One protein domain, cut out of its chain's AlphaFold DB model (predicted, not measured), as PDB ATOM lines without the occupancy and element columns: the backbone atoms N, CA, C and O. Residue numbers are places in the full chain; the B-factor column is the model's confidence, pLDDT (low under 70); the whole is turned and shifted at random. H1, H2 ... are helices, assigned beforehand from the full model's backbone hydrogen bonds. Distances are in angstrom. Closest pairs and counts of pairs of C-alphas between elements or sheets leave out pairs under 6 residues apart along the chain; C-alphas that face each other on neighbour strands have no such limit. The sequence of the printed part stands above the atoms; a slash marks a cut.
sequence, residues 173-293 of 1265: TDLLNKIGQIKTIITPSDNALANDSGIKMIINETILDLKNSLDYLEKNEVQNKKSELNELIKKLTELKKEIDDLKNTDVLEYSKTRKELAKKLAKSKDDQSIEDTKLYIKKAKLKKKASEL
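This is residues 173 to 293 of the 1265 residues of an uncharacterized protein of Mycoplasma cynos (strain C142) (UniProt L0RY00). What shape do these coordinates draw? They draw a long up-and-down bundle, in which each of the helices H1, H3, H4, H5 and H6 runs against the one before it. H1 and H3 lie toward one end of the rod and H5 and H6 toward the other, while H4 runs beside H1 and reaches H5 and H6 with its later part; the little H2 sits at the side, near H5. What is it made of? The printed part has 121 residues with six named helices, H1 to H6 in that order, and no named strand: the class is all helix. How is it proportioned? It is compact, with a radius of gyration of the C-alphas of 15.8 A, and spans 58 by 26 by 17 A.

What does H1, residues 173 to 186, touch? It touches H4, residues 222 to 244, the same way at a shallow tilt of 16 degrees, closest at the C-alphas of Ile 182 and Ile 233, 6.0 A. It touches H3, residues 197 to 212, opposite ways at a shallow tilt of 27 degrees, closest at the C-alphas of Lys 183 and Ile 207, 6.6 A. Which helix is the hub? H5, residues 254 to 267, is the hub and touches four helices, among them H3, which touches H5 with its residues 199 to 206 alone; the closest C-alphas of H3 and H5 are those of Ile 203 and Ala 266, 5.1 A apart. H5 forms helical hairpins with H4 and with H6, residues 271 to 291; the closest C-alphas of H5 and H6 are those of Lys 264 and Thr 277, 6.3 A. What stays apart, and how are the helix backbones formed? H6 is apart from H1, from H3 and from H2, residues 191 to 195. In H1, H2, H3, H4, H5 and H6 every O i to N i+4 pair is within hydrogen-bond range.

Where do the helices begin? H1 starts at C-alpha 173, (-28.034, -29.288, -2.397), and is 19.8 A long; H2 follows, and H3 is 22.1 A long. Where are the later ones? H4 starts at C-alpha 222, (-27.079, -26.070, -13.184), and is 32.0 A long, H5 is 19.8 A long, and H6 is 30.7 A long, ending at C-alpha 291, (-44.172, 17.233, 3.299).

How large is it, and is it cut? The C-alphas farthest apart, those of Lys 219 and Leu 293, are 58.0 A apart, and the printed part has no cut. Are any links long? No link is long. Where is the model's confidence low? Residues 198, 209 and 215 to 218 are under 70, and the mean pLDDT of the printed part is 85.2.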
ATOM      1  N   THR A 173     -28.312 -29.794  -3.743       83.00
ATOM      2  CA  THR A 173     -28.034 -29.288  -2.397       83.00
ATOM      3  C   THR A 173     -27.412 -27.893  -2.460       83.00
ATOM      4  O   THR A 173     -27.821 -27.022  -1.701       83.00
ATOM      5  N   ASP A 174     -26.491 -27.641  -3.393       84.88
ATOM      6  CA  ASP A 174     -25.856 -26.330  -3.560       84.88
ATOM      7  C   ASP A 174     -26.856 -25.242  -3.996       84.88
ATOM      8  O   ASP A 174     -26.910 -24.165  -3.396       84.88
ATOM      9  N   LEU A 175     -27.734 -25.533  -4.963       86.62
ATOM     10  CA  LEU A 175     -28.812 -24.615  -5.357       86.62
ATOM     11  C   LEU A 175     -29.822 -24.391  -4.218       86.62
ATOM     12  O   LEU A 175     -30.225 -23.254  -3.969       86.62
ATOM     13  N   LEU A 176     -30.194 -25.439  -3.473       86.94
ATOM     14  CA  LEU A 176     -31.067 -25.313  -2.300       86.94
ATOM     15  C   LEU A 176     -30.422 -24.482  -1.184       86.94
ATOM     16  O   LEU A 176     -31.117 -23.693  -0.544       86.94
ATOM     17  N   ASN A 177     -29.109 -24.608  -0.980       90.38
ATOM     18  CA  ASN A 177     -28.357 -23.784  -0.037       90.38
ATOM     19  C   ASN A 177     -28.369 -22.311  -0.462       90.38
ATOM     20  O   ASN A 177     -28.596 -21.446   0.381       90.38
ATOM     21  N   LYS A 178     -28.213 -22.011  -1.758       91.00
ATOM     22  CA  LYS A 178     -28.355 -20.642  -2.287       91.00
ATOM     23  C   LYS A 178     -29.759 -20.082  -2.085       91.00
ATOM     24  O   LYS A 178     -29.902 -18.951  -1.633       91.00
ATOM     25  N   ILE A 179     -30.801 -20.878  -2.317       90.88
ATOM     26  CA  ILE A 179     -32.181 -20.475  -1.995       90.88
ATOM     27  C   ILE A 179     -32.349 -20.255  -0.481       90.88
ATOM     28  O   ILE A 179     -33.047 -19.335  -0.058       90.88
ATOM     29  N   GLY A 180     -31.674 -21.048   0.356       90.12
ATOM     30  CA  GLY A 180     -31.588 -20.821   1.801       90.12
ATOM     31  C   GLY A 180     -30.909 -19.493   2.170       90.12
ATOM     32  O   GLY A 180     -31.387 -18.785   3.059       90.12
ATOM     33  N   GLN A 181     -29.848 -19.105   1.455       93.81
ATOM     34  CA  GLN A 181     -29.210 -17.791   1.610       93.81
ATOM     35  C   GLN A 181     -30.167 -16.665   1.211       93.81
ATOM     36  O   GLN A 181     -30.347 -15.727   1.982       93.81
ATOM     37  N   ILE A 182     -30.861 -16.799   0.076       92.94
ATOM     38  CA  ILE A 182     -31.902 -15.850  -0.348       92.94
ATOM     39  C   ILE A 182     -32.966 -15.707   0.739       92.94
ATOM     40  O   ILE A 182     -33.275 -14.582   1.119       92.94
ATOM     41  N   LYS A 183     -33.459 -16.818   1.313       94.12
ATOM     42  CA  LYS A 183     -34.423 -16.790   2.430       94.12
ATOM     43  C   LYS A 183     -33.923 -15.926   3.581       94.12
ATOM     44  O   LYS A 183     -34.694 -15.159   4.150       94.12
ATOM     45  N   THR A 184     -32.644 -16.051   3.915       92.75
ATOM     46  CA  THR A 184     -32.019 -15.286   4.996       92.75
ATOM     47  C   THR A 184     -31.947 -13.796   4.653       92.75
ATOM     48  O   THR A 184     -32.286 -12.965   5.488       92.75
ATOM     49  N   ILE A 185     -31.584 -13.449   3.415       92.38
ATOM     50  CA  ILE A 185     -31.479 -12.057   2.951       92.38
ATOM     51  C   ILE A 185     -32.854 -11.379   2.930       92.38
ATOM     52  O   ILE A 185     -33.018 -10.295   3.491       92.38
ATOM     53  N   ILE A 186     -33.857 -12.026   2.331       91.31
ATOM     54  CA  ILE A 186     -35.202 -11.445   2.200       91.31
ATOM     55  C   ILE A 186     -35.981 -11.424   3.520       91.31
ATOM     56  O   ILE A 186     -37.012 -10.759   3.618       91.31
ATOM     57  N   THR A 187     -35.500 -12.140   4.541       90.38
ATOM     58  CA  THR A 187     -36.042 -12.030   5.895       90.38
ATOM     59  C   THR A 187     -35.634 -10.673   6.485       90.38
ATOM     60  O   THR A 187     -34.446 -10.330   6.469       90.38
ATOM     61  N   PRO A 188     -36.584  -9.872   7.002       86.75
ATOM     62  CA  PRO A 188     -36.277  -8.584   7.618       86.75
ATOM     63  C   PRO A 188     -35.295  -8.712   8.786       86.75
ATOM     64  O   PRO A 188     -35.354  -9.675   9.542       86.75
ATOM     65  N   SER A 189     -34.416  -7.722   8.954       82.94
ATOM     66  CA  SER A 189     -33.460  -7.672  10.076       82.94
ATOM     67  C   SER A 189     -34.138  -7.315  11.409       82.94
ATOM     68  O   SER A 189     -33.625  -7.618  12.480       82.94
ATOM     69  N   ASP A 190     -35.310  -6.678  11.342       82.62
ATOM     70  CA  ASP A 190     -36.158  -6.368  12.491       82.62
ATOM     71  C   ASP A 190     -36.959  -7.610  12.916       82.62
ATOM     72  O   ASP A 190     -37.761  -8.142  12.142       82.62
ATOM     73  N   ASN A 191     -36.773  -8.046  14.164       82.12
ATOM     74  CA  ASN A 191     -37.421  -9.235  14.722       82.12
ATOM     75  C   ASN A 191     -38.956  -9.169  14.721       82.12
ATOM     76  O   ASN A 191     -39.600 -10.213  14.594       82.12
ATOM     77  N   ALA A 192     -39.564  -7.989  14.862       83.19
ATOM     78  CA  ALA A 192     -41.017  -7.852  14.825       83.19
ATOM     79  C   ALA A 192     -41.547  -8.058  13.398       83.19
ATOM     80  O   ALA A 192     -42.524  -8.779  13.195       83.19
ATOM     81  N   LEU A 193     -40.859  -7.498  12.398       86.56
ATOM     82  CA  LEU A 193     -41.219  -7.666  10.985       86.56
ATOM     83  C   LEU A 193     -40.919  -9.079  10.473       86.56
ATOM     84  O   LEU A 193     -41.716  -9.639   9.725       86.56
ATOM     85  N   ALA A 194     -39.811  -9.683  10.903       82.31
ATOM     86  CA  ALA A 194     -39.469 -11.063  10.572       82.31
ATOM     87  C   ALA A 194     -40.496 -12.066  11.116       82.31
ATOM     88  O   ALA A 194     -40.688 -13.137  10.537       82.31
ATOM     89  N   ASN A 195     -41.163 -11.726  12.224       82.44
ATOM     90  CA  ASN A 195     -42.164 -12.575  12.857       82.44
ATOM     91  C   ASN A 195     -43.609 -12.330  12.411       82.44
ATOM     92  O   ASN A 195     -44.462 -13.157  12.743       82.44
ATOM     93  N   ASP A 196     -43.872 -11.284  11.627       86.69
ATOM     94  CA  ASP A 196     -45.187 -10.992  11.054       86.69
ATOM     95  C   ASP A 196     -45.660 -12.152  10.158       86.69
ATOM     96  O   ASP A 196     -44.950 -12.614   9.259       86.69
ATOM     97  N   SER A 197     -46.870 -12.652  10.419       73.81
ATOM     98  CA  SER A 197     -47.423 -13.823   9.731       73.81
ATOM     99  C   SER A 197     -47.609 -13.594   8.229       73.81
ATOM    100  O   SER A 197     -47.357 -14.508   7.441       73.81
ATOM    101  N   GLY A 198     -47.982 -12.377   7.822       69.56
ATOM    102  CA  GLY A 198     -48.146 -12.010   6.419       69.56
ATOM    103  C   GLY A 198     -46.812 -11.980   5.678       69.56
ATOM    104  O   GLY A 198     -46.706 -12.528   4.583       69.56
ATOM    105  N   ILE A 199     -45.772 -11.409   6.293       84.06
ATOM    106  CA  ILE A 199     -44.417 -11.398   5.719       84.06
ATOM    107  C   ILE A 199     -43.855 -12.824   5.637       84.06
ATOM    108  O   ILE A 199     -43.343 -13.217   4.591       84.06
ATOM    109  N   LYS A 200     -44.016 -13.643   6.687       81.81
ATOM    110  CA  LYS A 200     -43.593 -15.055   6.680       81.81
ATOM    111  C   LYS A 200     -44.247 -15.864   5.564       81.81
ATOM    112  O   LYS A 200     -43.570 -16.678   4.936       81.81
ATOM    113  N   MET A 201     -45.542 -15.662   5.322       74.06
ATOM    114  CA  MET A 201     -46.264 -16.353   4.254       74.06
ATOM    115  C   MET A 201     -45.688 -15.996   2.883       74.06
ATOM    116  O   MET A 201     -45.344 -16.898   2.127       74.06
ATOM    117  N   ILE A 202     -45.471 -14.703   2.623       80.44
ATOM    118  CA  ILE A 202     -44.847 -14.212   1.386       80.44
ATOM    119  C   ILE A 202     -43.441 -14.800   1.210       80.44
ATOM    120  O   ILE A 202     -43.124 -15.306   0.141       80.44
ATOM    121  N   ILE A 203     -42.607 -14.789   2.259       83.75
ATOM    122  CA  ILE A 203     -41.267 -15.398   2.214       83.75
ATOM    123  C   ILE A 203     -41.380 -16.878   1.843       83.75
ATOM    124  O   ILE A 203     -40.648 -17.360   0.984       83.75
ATOM    125  N   ASN A 204     -42.290 -17.618   2.477       77.81
ATOM    126  CA  ASN A 204     -42.455 -19.041   2.200       77.81
ATOM    127  C   ASN A 204     -42.938 -19.303   0.767       77.81
ATOM    128  O   ASN A 204     -42.431 -20.237   0.151       77.81
ATOM    129  N   GLU A 205     -43.851 -18.489   0.231       72.50
ATOM    130  CA  GLU A 205     -44.297 -18.559  -1.167       72.50
ATOM    131  C   GLU A 205     -43.150 -18.271  -2.139       72.50
ATOM    132  O   GLU A 205     -42.879 -19.087  -3.016       72.50
ATOM    133  N   THR A 206     -42.409 -17.177  -1.941       82.94
ATOM    134  CA  THR A 206     -41.244 -16.826  -2.769       82.94
ATOM    135  C   THR A 206     -40.191 -17.936  -2.759       82.94
ATOM    136  O   THR A 206     -39.653 -18.315  -3.799       82.94
ATOM    137  N   ILE A 207     -39.911 -18.506  -1.584       88.75
ATOM    138  CA  ILE A 207     -38.960 -19.612  -1.446       88.75
ATOM    139  C   ILE A 207     -39.490 -20.897  -2.074       88.75
ATOM    140  O   ILE A 207     -38.706 -21.658  -2.639       88.75
ATOM    141  N   LEU A 208     -40.793 -21.157  -1.989       72.94
ATOM    142  CA  LEU A 208     -41.405 -22.298  -2.653       72.94
ATOM    143  C   LEU A 208     -41.317 -22.153  -4.177       72.94
ATOM    144  O   LEU A 208     -40.911 -23.103  -4.831       72.94
ATOM    145  N   ASP A 209     -41.595 -20.973  -4.730       69.75
ATOM    146  CA  ASP A 209     -41.439 -20.676  -6.158       69.75
ATOM    147  C   ASP A 209     -39.997 -20.907  -6.632       69.75
ATOM    148  O   ASP A 209     -39.768 -21.599  -7.627       69.75
ATOM    149  N   LEU A 210     -39.010 -20.388  -5.894       81.25
ATOM    150  CA  LEU A 210     -37.594 -20.600  -6.207       81.25
ATOM    151  C   LEU A 210     -37.213 -22.082  -6.118       81.25
ATOM    152  O   LEU A 210     -36.480 -22.571  -6.974       81.25
ATOM    153  N   LYS A 211     -37.730 -22.824  -5.131       82.56
ATOM    154  CA  LYS A 211     -37.505 -24.275  -5.015       82.56
ATOM    155  C   LYS A 211     -38.143 -25.047  -6.164       82.56
ATOM    156  O   LYS A 211     -37.479 -25.897  -6.743       82.56
ATOM    157  N   ASN A 212     -39.380 -24.718  -6.522       73.50
ATOM    158  CA  ASN A 212     -40.096 -25.330  -7.637       73.50
ATOM    159  C   ASN A 212     -39.393 -25.052  -8.972       73.50
ATOM    160  O   ASN A 212     -39.438 -25.884  -9.873       73.50
ATOM    161  N   SER A 213     -38.685 -23.922  -9.103       74.44
ATOM    162  CA  SER A 213     -37.857 -23.644 -10.286       74.44
ATOM    163  C   SER A 213     -36.699 -24.636 -10.477       74.44
ATOM    164  O   SER A 213     -36.097 -24.669 -11.546       74.44
ATOM    165  N   LEU A 214     -36.398 -25.464  -9.468       77.12
ATOM    166  CA  LEU A 214     -35.408 -26.536  -9.555       77.12
ATOM    167  C   LEU A 214     -35.995 -27.875 -10.030       77.12
ATOM    168  O   LEU A 214     -35.224 -28.780 -10.345       77.12
ATOM    169  N   ASP A 215     -37.324 -28.043 -10.057       61.09
ATOM    170  CA  ASP A 215     -37.962 -29.366 -10.187       61.09
ATOM    171  C   ASP A 215     -37.854 -30.003 -11.585       61.09
ATOM    172  O   ASP A 215     -38.220 -31.165 -11.757       61.09
ATOM    173  N   TYR A 216     -37.261 -29.301 -12.554       56.12
ATOM    174  CA  TYR A 216     -37.021 -29.794 -13.917       56.12
ATOM    175  C   TYR A 216     -35.661 -29.357 -14.486       56.12
ATOM    176  O   TYR A 216     -35.473 -29.395 -15.695       56.12
ATOM    177  N   LEU A 217     -34.730 -28.929 -13.625       62.38
ATOM    178  CA  LEU A 217     -33.443 -28.375 -14.048       62.38
ATOM    179  C   LEU A 217     -32.514 -29.469 -14.598       62.38
ATOM    180  O   LEU A 217     -32.223 -30.448 -13.896       62.38
ATOM    181  N   GLU A 218     -32.022 -29.291 -15.824       66.19
ATOM    182  CA  GLU A 218     -31.085 -30.227 -16.450       66.19
ATOM    183  C   GLU A 218     -29.639 -29.989 -15.980       66.19
ATOM    184  O   GLU A 218     -29.258 -28.901 -15.543       66.19
ATOM    185  N   LYS A 219     -28.792 -31.025 -16.037       70.69
ATOM    186  CA  LYS A 219     -27.412 -30.971 -15.514       70.69
ATOM    187  C   LYS A 219     -26.545 -29.880 -16.169       70.69
ATOM    188  O   LYS A 219     -25.704 -29.289 -15.495       70.69
ATOM    189  N   ASN A 220     -26.734 -29.611 -17.458       71.31
ATOM    190  CA  ASN A 220     -26.062 -28.538 -18.207       71.31
ATOM    191  C   ASN A 220     -26.544 -27.128 -17.807       71.31
ATOM    192  O   ASN A 220     -25.791 -26.168 -17.949       71.31
ATOM    193  N   GLU A 221     -27.750 -26.992 -17.253       76.50
ATOM    194  CA  GLU A 221     -28.333 -25.712 -16.832       76.50
ATOM    195  C   GLU A 221     -27.971 -25.326 -15.390       76.50
ATOM    196  O   GLU A 221     -28.116 -24.166 -14.999       76.50
ATOM    197  N   VAL A 222     -27.454 -26.273 -14.595       81.31
ATOM    198  CA  VAL A 222     -27.079 -26.070 -13.184       81.31
ATOM    199  C   VAL A 222     -26.173 -24.853 -12.999       81.31
ATOM    200  O   VAL A 222     -26.410 -24.055 -12.094       81.31
ATOM    201  N   GLN A 223     -25.150 -24.678 -13.843       81.19
ATOM    202  CA  GLN A 223     -24.212 -23.556 -13.703       81.19
ATOM    203  C   GLN A 223     -24.848 -22.211 -14.055       81.19
ATOM    204  O   GLN A 223     -24.597 -21.216 -13.372       81.19
ATOM    205  N   ASN A 224     -25.723 -22.184 -15.061       82.56
ATOM    206  CA  ASN A 224     -26.482 -20.984 -15.403       82.56
ATOM    207  C   ASN A 224     -27.413 -20.609 -14.248       82.56
ATOM    208  O   ASN A 224     -27.391 -19.469 -13.789       82.56
ATOM    209  N   LYS A 225     -28.136 -21.590 -13.690       86.44
ATOM    210  CA  LYS A 225     -29.025 -21.354 -12.547       86.44
ATOM    211  C   LYS A 225     -28.263 -20.929 -11.296       86.44
ATOM    212  O   LYS A 225     -28.719 -20.076 -10.539       86.44
ATOM    213  N   LYS A 226     -27.070 -21.483 -11.086       88.12
ATOM    214  CA  LYS A 226     -26.171 -21.094  -9.996       88.12
ATOM    215  C   LYS A 226     -25.718 -19.639 -10.131       88.12
ATOM    216  O   LYS A 226     -25.714 -18.922  -9.132       88.12
ATOM    217  N   SER A 227     -25.369 -19.211 -11.344       87.00
ATOM    218  CA  SER A 227     -25.006 -17.822 -11.652       87.00
ATOM    219  C   SER A 227     -26.188 -16.870 -11.473       87.00
ATOM    220  O   SER A 227     -26.034 -15.839 -10.826       87.00
ATOM    221  N   GLU A 228     -27.381 -17.251 -11.938       87.50
ATOM    222  CA  GLU A 228     -28.622 -16.489 -11.746       87.50
ATOM    223  C   GLU A 228     -28.922 -16.270 -10.253       87.50
ATOM    224  O   GLU A 228     -29.135 -15.140  -9.818       87.50
ATOM    225  N   LEU A 229     -28.855 -17.331  -9.435       90.88
ATOM    226  CA  LEU A 229     -29.068 -17.221  -7.988       90.88
ATOM    227  C   LEU A 229     -27.975 -16.396  -7.294       90.88
ATOM    228  O   LEU A 229     -28.279 -15.688  -6.338       90.88
ATOM    229  N   ASN A 230     -26.718 -16.467  -7.745       90.38
ATOM    230  CA  ASN A 230     -25.633 -15.637  -7.209       90.38
ATOM    231  C   ASN A 230     -25.861 -14.151  -7.477       90.38
ATOM    232  O   ASN A 230     -25.696 -13.329  -6.575       90.38
ATOM    233  N   GLU A 231     -26.249 -13.811  -8.703       90.12
ATOM    234  CA  GLU A 231     -26.517 -12.428  -9.077       90.12
ATOM    235  C   GLU A 231     -27.740 -11.892  -8.324       90.12
ATOM    236  O   GLU A 231     -27.710 -10.780  -7.790       90.12
ATOM    237  N   LEU A 232     -28.774 -12.724  -8.160       91.25
ATOM    238  CA  LEU A 232     -29.932 -12.401  -7.334       91.25
ATOM    239  C   LEU A 232     -29.541 -12.171  -5.865       91.25
ATOM    240  O   LEU A 232     -29.955 -11.178  -5.273       91.25
ATOM    241  N   ILE A 233     -28.705 -13.037  -5.278       93.31
ATOM    242  CA  ILE A 233     -28.171 -12.867  -3.914       93.31
ATOM    243  C   ILE A 233     -27.456 -11.522  -3.774       93.31
ATOM    244  O   ILE A 233     -27.709 -10.796  -2.809       93.31
ATOM    245  N   LYS A 234     -26.593 -11.167  -4.732       93.94
ATOM    246  CA  LYS A 234     -25.855  -9.899  -4.726       93.94
ATOM    247  C   LYS A 234     -26.813  -8.704  -4.735       93.94
ATOM    248  O   LYS A 234     -26.757  -7.872  -3.829       93.94
ATOM    249  N   LYS A 235     -27.747  -8.664  -5.688       92.81
ATOM    250  CA  LYS A 235     -28.715  -7.565  -5.828       92.81
ATOM    251  C   LYS A 235     -29.673  -7.464  -4.640       92.81
ATOM    252  O   LYS A 235     -29.967  -6.361  -4.182       92.81
ATOM    253  N   LEU A 236     -30.133  -8.593  -4.096       93.25
ATOM    254  CA  LEU A 236     -30.971  -8.614  -2.892       93.25
ATOM    255  C   LEU A 236     -30.211  -8.146  -1.653       93.25
ATOM    256  O   LEU A 236     -30.801  -7.495  -0.797       93.25
ATOM    257  N   THR A 237     -28.915  -8.448  -1.552       91.94
ATOM    258  CA  THR A 237     -28.073  -7.970  -0.446       91.94
ATOM    259  C   THR A 237     -27.913  -6.453  -0.501       91.94
ATOM    260  O   THR A 237     -28.077  -5.784   0.517       91.94
ATOM    261  N   GLU A 238     -27.662  -5.896  -1.690       91.94
ATOM    262  CA  GLU A 238     -27.630  -4.443  -1.904       91.94
ATOM    263  C   GLU A 238     -28.979  -3.796  -1.563       91.94
ATOM    264  O   GLU A 238     -29.021  -2.836  -0.798       91.94
ATOM    265  N   LEU A 239     -30.090  -4.358  -2.054       92.50
ATOM    266  CA  LEU A 239     -31.432  -3.857  -1.752       92.50
ATOM    267  C   LEU A 239     -31.752  -3.928  -0.253       92.50
ATOM    268  O   LEU A 239     -32.302  -2.981   0.306       92.50
ATOM    269  N   LYS A 240     -31.402  -5.035   0.412       92.69
ATOM    270  CA  LYS A 240     -31.568  -5.195   1.860       92.69
ATOM    271  C   LYS A 240     -30.803  -4.107   2.602       92.69
ATOM    272  O   LYS A 240     -31.369  -3.490   3.499       92.69
ATOM    273  N   LYS A 241     -29.557  -3.842   2.202       90.38
ATOM    274  CA  LYS A 241     -28.747  -2.767   2.773       90.38
ATOM    275  C   LYS A 241     -29.402  -1.401   2.565       90.38
ATOM    276  O   LYS A 241     -29.549  -0.668   3.530       90.38
ATOM    277  N   GLU A 242     -29.885  -1.086   1.361       89.94
ATOM    278  CA  GLU A 242     -30.621   0.166   1.102       89.94
ATOM    279  C   GLU A 242     -31.875   0.314   1.990       89.94
ATOM    280  O   GLU A 242     -32.202   1.420   2.423       89.94
ATOM    281  N   ILE A 243     -32.581  -0.788   2.267       90.25
ATOM    282  CA  ILE A 243     -33.763  -0.810   3.140       90.25
ATOM    283  C   ILE A 243     -33.374  -0.650   4.615       90.25
ATOM    284  O   ILE A 243     -34.070   0.057   5.348       90.25
ATOM    285  N   ASP A 244     -32.304  -1.311   5.064       85.44
ATOM    286  CA  ASP A 244     -31.808  -1.283   6.446       85.44
ATOM    287  C   ASP A 244     -31.091   0.027   6.806       85.44
ATOM    288  O   ASP A 244     -31.258   0.504   7.925       85.44
ATOM    289  N   ASP A 245     -30.414   0.665   5.849       88.00
ATOM    290  CA  ASP A 245     -29.772   1.978   6.012       88.00
ATOM    291  C   ASP A 245     -30.784   3.146   6.004       88.00
ATOM    292  O   ASP A 245     -30.415   4.295   6.262       88.00
ATOM    293  N   LEU A 246     -32.064   2.882   5.707       89.06
ATOM    294  CA  LEU A 246     -33.120   3.894   5.705       89.06
ATOM    295  C   LEU A 246     -33.358   4.428   7.126       89.06
ATOM    296  O   LEU A 246     -33.682   3.662   8.041       89.06
ATOM    297  N   LYS A 247     -33.267   5.750   7.304       87.75
ATOM    298  CA  LYS A 247     -33.467   6.420   8.598       87.75
ATOM    299  C   LYS A 247     -34.898   6.927   8.756       87.75
ATOM    300  O   LYS A 247     -35.604   7.174   7.779       87.75
ATOM    301  N   ASN A 248     -35.326   7.142   9.999       84.75
ATOM    302  CA  ASN A 248     -36.627   7.754  10.300       84.75
ATOM    303  C   ASN A 248     -36.761   9.188   9.757       84.75
ATOM    304  O   ASN A 248     -37.873   9.626   9.485       84.75
ATOM    305  N   THR A 249     -35.645   9.889   9.545       86.38
ATOM    306  CA  THR A 249     -35.594  11.209   8.905       86.38
ATOM    307  C   THR A 249     -35.879  11.168   7.406       86.38
ATOM    308  O   THR A 249     -36.242  12.191   6.836       86.38
ATOM    309  N   ASP A 250     -35.744  10.007   6.762       85.81
ATOM    310  CA  ASP A 250     -35.782   9.907   5.300       85.81
ATOM    311  C   ASP A 250     -37.207   9.746   4.736       85.81
ATOM    312  O   ASP A 250     -37.403   9.936   3.536       85.81
ATOM    313  N   VAL A 251     -38.203   9.370   5.556       90.50
ATOM    314  CA  VAL A 251     -39.578   9.019   5.125       90.50
ATOM    315  C   VAL A 251     -40.652   9.439   6.150       90.50
ATOM    316  O   VAL A 251     -40.372   9.533   7.338       90.50
ATOM    317  N   LEU A 252     -41.899   9.672   5.710       78.12
ATOM    318  CA  LEU A 252     -43.000  10.231   6.531       78.12
ATOM    319  C   LEU A 252     -43.650   9.279   7.550       78.12
ATOM    320  O   LEU A 252     -44.160   9.730   8.568       78.12
ATOM    321  N   GLU A 253     -43.637   7.970   7.300       84.00
ATOM    322  CA  GLU A 253     -44.259   6.958   8.167       84.00
ATOM    323  C   GLU A 253     -43.286   5.789   8.366       84.00
ATOM    324  O   GLU A 253     -43.565   4.660   7.961       84.00
ATOM    325  N   TYR A 254     -42.116   6.063   8.959       86.19
ATOM    326  CA  TYR A 254     -40.968   5.146   8.992       86.19
ATOM    327  C   TYR A 254     -41.329   3.679   9.265       86.19
ATOM    328  O   TYR A 254     -40.974   2.808   8.476       86.19
ATOM    329  N   SER A 255     -42.102   3.404  10.321       83.94
ATOM    330  CA  SER A 255     -42.521   2.040  10.685       83.94
ATOM    331  C   SER A 255     -43.369   1.354   9.602       83.94
ATOM    332  O   SER A 255     -43.118   0.207   9.225       83.94
ATOM    333  N   LYS A 256     -44.342   2.067   9.025       86.31
ATOM    334  CA  LYS A 256     -45.219   1.539   7.971       86.31
ATOM    335  C   LYS A 256     -44.468   1.367   6.653       86.31
ATOM    336  O   LYS A 256     -44.622   0.340   5.997       86.31
ATOM    337  N   THR A 257     -43.611   2.325   6.294       87.94
ATOM    338  CA  THR A 257     -42.730   2.225   5.124       87.94
ATOM    339  C   THR A 257     -41.770   1.046   5.268       87.94
ATOM    340  O   THR A 257     -41.642   0.266   4.329       87.94
ATOM    341  N   ARG A 258     -41.161   0.844   6.445       88.25
ATOM    342  CA  ARG A 258     -40.317  -0.327   6.743       88.25
ATOM    343  C   ARG A 258     -41.096  -1.634   6.614       88.25
ATOM    344  O   ARG A 258     -40.585  -2.577   6.016       88.25
ATOM    345  N   LYS A 259     -42.346  -1.688   7.088       88.19
ATOM    346  CA  LYS A 259     -43.212  -2.869   6.930       88.19
ATOM    347  C   LYS A 259     -43.542  -3.176   5.465       88.19
ATOM    348  O   LYS A 259     -43.476  -4.333   5.057       88.19
ATOM    349  N   GLU A 260     -43.875  -2.171   4.659       88.12
ATOM    350  CA  GLU A 260     -44.145  -2.371   3.227       88.12
ATOM    351  C   GLU A 260     -42.879  -2.712   2.432       88.12
ATOM    352  O   GLU A 260     -42.913  -3.595   1.575       88.12
ATOM    353  N   LEU A 261     -41.740  -2.093   2.755       90.00
ATOM    354  CA  LEU A 261     -40.438  -2.460   2.193       90.00
ATOM    355  C   LEU A 261     -40.052  -3.897   2.549       90.00
ATOM    356  O   LEU A 261     -39.567  -4.614   1.683       90.00
ATOM    357  N   ALA A 262     -40.336  -4.350   3.771       88.31
ATOM    358  CA  ALA A 262     -40.134  -5.737   4.179       88.31
ATOM    359  C   ALA A 262     -40.998  -6.715   3.364       88.31
ATOM    360  O   ALA A 262     -40.496  -7.737   2.902       88.31
ATOM    361  N   LYS A 263     -42.276  -6.391   3.118       87.75
ATOM    362  CA  LYS A 263     -43.139  -7.193   2.229       87.75
ATOM    363  C   LYS A 263     -42.625  -7.209   0.789       87.75
ATOM    364  O   LYS A 263     -42.685  -8.249   0.142       87.75
ATOM    365  N   LYS A 264     -42.159  -6.066   0.274       89.75
ATOM    366  CA  LYS A 264     -41.606  -5.954  -1.083       89.75
ATOM    367  C   LYS A 264     -40.310  -6.750  -1.225       89.75
ATOM    368  O   LYS A 264     -40.238  -7.571  -2.129       89.75
ATOM    369  N   LEU A 265     -39.377  -6.614  -0.280       90.25
ATOM    370  CA  LEU A 265     -38.148  -7.409  -0.208       90.25
ATOM    371  C   LEU A 265     -38.451  -8.912  -0.154       90.25
ATOM    372  O   LEU A 265     -37.842  -9.686  -0.882       90.25
ATOM    373  N   ALA A 266     -39.442  -9.325   0.643       89.25
ATOM    374  CA  ALA A 266     -39.892 -10.715   0.711       89.25
ATOM    375  C   ALA A 266     -40.458 -11.252  -0.622       89.25
ATOM    376  O   ALA A 266     -40.423 -12.461  -0.852       89.25
ATOM    377  N   LYS A 267     -40.983 -10.378  -1.496       87.94
ATOM    378  CA  LYS A 267     -41.464 -10.720  -2.850       87.94
ATOM    379  C   LYS A 267     -40.371 -10.659  -3.917       87.94
ATOM    380  O   LYS A 267     -40.598 -11.161  -5.017       87.94
ATOM    381  N   SER A 268     -39.232 -10.027  -3.634       86.69
ATOM    382  CA  SER A 268     -38.178  -9.805  -4.621       86.69
ATOM    383  C   SER A 268     -37.482 -11.117  -4.979       86.69
ATOM    384  O   SER A 268     -36.733 -11.677  -4.178       86.69
ATOM    385  N   LYS A 269     -37.742 -11.613  -6.191       84.81
ATOM    386  CA  LYS A 269     -37.200 -12.882  -6.710       84.81
ATOM    387  C   LYS A 269     -36.521 -12.756  -8.072       84.81
ATOM    388  O   LYS A 269     -36.014 -13.745  -8.584       84.81
ATOM    389  N   ASP A 270     -36.530 -11.559  -8.643       80.75
ATOM    390  CA  ASP A 270     -36.005 -11.233  -9.964       80.75
ATOM    391  C   ASP A 270     -35.571  -9.756 -10.020       80.75
ATOM    392  O   ASP A 270     -35.791  -8.984  -9.083       80.75
ATOM    393  N   ASP A 271     -34.956  -9.353 -11.130       78.38
ATOM    394  CA  ASP A 271     -34.442  -7.992 -11.316       78.38
ATOM    395  C   ASP A 271     -35.542  -6.921 -11.300       78.38
ATOM    396  O   ASP A 271     -35.352  -5.841 -10.737       78.38
ATOM    397  N   GLN A 272     -36.709  -7.218 -11.878       79.50
ATOM    398  CA  GLN A 272     -37.814  -6.265 -11.965       79.50
ATOM    399  C   GLN A 272     -38.365  -5.930 -10.575       79.50
ATOM    400  O   GLN A 272     -38.497  -4.759 -10.219       79.50
ATOM    401  N   SER A 273     -38.633  -6.950  -9.759       82.19
ATOM    402  CA  SER A 273     -39.140  -6.776  -8.394       82.19
ATOM    403  C   SER A 273     -38.145  -6.055  -7.473       82.19
ATOM    404  O   SER A 273     -38.555  -5.381  -6.521       82.19
ATOM    405  N   ILE A 274     -36.843  -6.152  -7.755       85.25
ATOM    406  CA  ILE A 274     -35.796  -5.385  -7.070       85.25
ATOM    407  C   ILE A 274     -35.854  -3.910  -7.481       85.25
ATOM    408  O   ILE A 274     -35.930  -3.037  -6.612       85.25
ATOM    409  N   GLU A 275     -35.879  -3.615  -8.782       84.25
ATOM    410  CA  GLU A 275     -35.949  -2.241  -9.295       84.25
ATOM    411  C   GLU A 275     -37.239  -1.519  -8.881       84.25
ATOM    412  O   GLU A 275     -37.195  -0.351  -8.482       84.25
ATOM    413  N   ASP A 276     -38.375  -2.218  -8.863       81.88
ATOM    414  CA  ASP A 276     -39.649  -1.685  -8.367       81.88
ATOM    415  C   ASP A 276     -39.570  -1.298  -6.882       81.88
ATOM    416  O   ASP A 276     -40.180  -0.316  -6.439       81.88
ATOM    417  N   THR A 277     -38.802  -2.053  -6.093       88.00
ATOM    418  CA  THR A 277     -38.585  -1.757  -4.671       88.00
ATOM    419  C   THR A 277     -37.659  -0.554  -4.499       88.00
ATOM    420  O   THR A 277     -37.976   0.339  -3.710       88.00
ATOM    421  N   LYS A 278     -36.583  -0.449  -5.291       88.44
ATOM    422  CA  LYS A 278     -35.712   0.743  -5.313       88.44
ATOM    423  C   LYS A 278     -36.483   2.004  -5.705       88.44
ATOM    424  O   LYS A 278     -36.340   3.049  -5.068       88.44
ATOM    425  N   LEU A 279     -37.350   1.914  -6.715       86.75
ATOM    426  CA  LEU A 279     -38.227   3.012  -7.120       86.75
ATOM    427  C   LEU A 279     -39.160   3.436  -5.975       86.75
ATOM    428  O   LEU A 279     -39.327   4.630  -5.732       86.75
ATOM    429  N   TYR A 280     -39.725   2.476  -5.237       89.31
ATOM    430  CA  TYR A 280     -40.565   2.758  -4.071       89.31
ATOM    431  C   TYR A 280     -39.803   3.502  -2.960       89.31
ATOM    432  O   TYR A 280     -40.337   4.469  -2.416       89.31
ATOM    433  N   ILE A 281     -38.550   3.123  -2.666       89.12
ATOM    434  CA  ILE A 281     -37.693   3.847  -1.703       89.12
ATOM    435  C   ILE A 281     -37.516   5.306  -2.141       89.12
ATOM    436  O   ILE A 281     -37.715   6.222  -1.342       89.12
ATOM    437  N   LYS A 282     -37.182   5.540  -3.417       89.00
ATOM    438  CA  LYS A 282     -37.002   6.900  -3.948       89.00
ATOM    439  C   LYS A 282     -38.284   7.730  -3.847       89.00
ATOM    440  O   LYS A 282     -38.238   8.857  -3.361       89.00
ATOM    441  N   LYS A 283     -39.437   7.162  -4.221       90.06
ATOM    442  CA  LYS A 283     -40.747   7.819  -4.069       90.06
ATOM    443  C   LYS A 283     -41.042   8.174  -2.612       90.06
ATOM    444  O   LYS A 283     -41.451   9.296  -2.339       90.06
ATOM    445  N   ALA A 284     -40.782   7.268  -1.668       88.81
ATOM    446  CA  ALA A 284     -40.994   7.526  -0.243       88.81
ATOM    447  C   ALA A 284     -40.143   8.702   0.276       88.81
ATOM    448  O   ALA A 284     -40.654   9.545   1.015       88.81
ATOM    449  N   LYS A 285     -38.882   8.808  -0.170       89.94
ATOM    450  CA  LYS A 285     -38.005   9.951   0.139       89.94
ATOM    451  C   LYS A 285     -38.524  11.263  -0.456       89.94
ATOM    452  O   LYS A 285     -38.472  12.301   0.197       89.94
ATOM    453  N   LEU A 286     -39.063  11.232  -1.676       91.19
ATOM    454  CA  LEU A 286     -39.661  12.419  -2.294       91.19
ATOM    455  C   LEU A 286     -40.922  12.881  -1.575       91.19
ATOM    456  O   LEU A 286     -41.083  14.080  -1.380       91.19
ATOM    457  N   LYS A 287     -41.766  11.954  -1.113       91.31
ATOM    458  CA  LYS A 287     -42.939  12.298  -0.296       91.31
ATOM    459  C   LYS A 287     -42.529  13.019   0.983       91.31
ATOM    460  O   LYS A 287     -43.146  14.016   1.344       91.31
ATOM    461  N   LYS A 288     -41.447  12.572   1.630       91.12
ATOM    462  CA  LYS A 288     -40.877  13.258   2.797       91.12
ATOM    463  C   LYS A 288     -40.415  14.676   2.468       91.12
ATOM    464  O   LYS A 288     -40.833  15.608   3.146       91.12
ATOM    465  N   LYS A 289     -39.665  14.869   1.384       90.75
ATOM    466  CA  LYS A 289     -39.294  16.221   0.935       90.75
ATOM    467  C   LYS A 289     -40.514  17.087   0.605       90.75
ATOM    468  O   LYS A 289     -40.535  18.260   0.950       90.75
ATOM    469  N   ALA A 290     -41.543  16.514  -0.021       91.19
ATOM    470  CA  ALA A 290     -42.784  17.225  -0.313       91.19
ATOM    471  C   ALA A 290     -43.487  17.682   0.975       91.19
ATOM    472  O   ALA A 290     -43.890  18.833   1.064       91.19
ATOM    473  N   SER A 291     -43.568  16.840   2.012       90.19
ATOM    474  CA  SER A 291     -44.172  17.233   3.299       90.19
ATOM    475  C   SER A 291     -43.443  18.344   4.053       90.19
ATOM    476  O   SER A 291     -44.020  18.936   4.957       90.19
ATOM    477  N   GLU A 292     -42.182  18.606   3.710       91.25
ATOM    478  CA  GLU A 292     -41.368  19.672   4.305       91.25
ATOM    479  C   GLU A 292     -41.525  21.003   3.558       91.25
ATOM    480  O   GLU A 292     -40.959  22.015   3.972       91.25
ATOM    481  N   LEU A 293     -42.294  21.027   2.462       94.25
ATOM    482  CA  LEU A 293     -42.576  22.258   1.734       94.25
ATOM    483  C   LEU A 293     -43.345  23.239   2.628       94.25
ATOM    484  O   LEU A 293     -44.291  22.842   3.314       94.25
TER     485      LEU A 293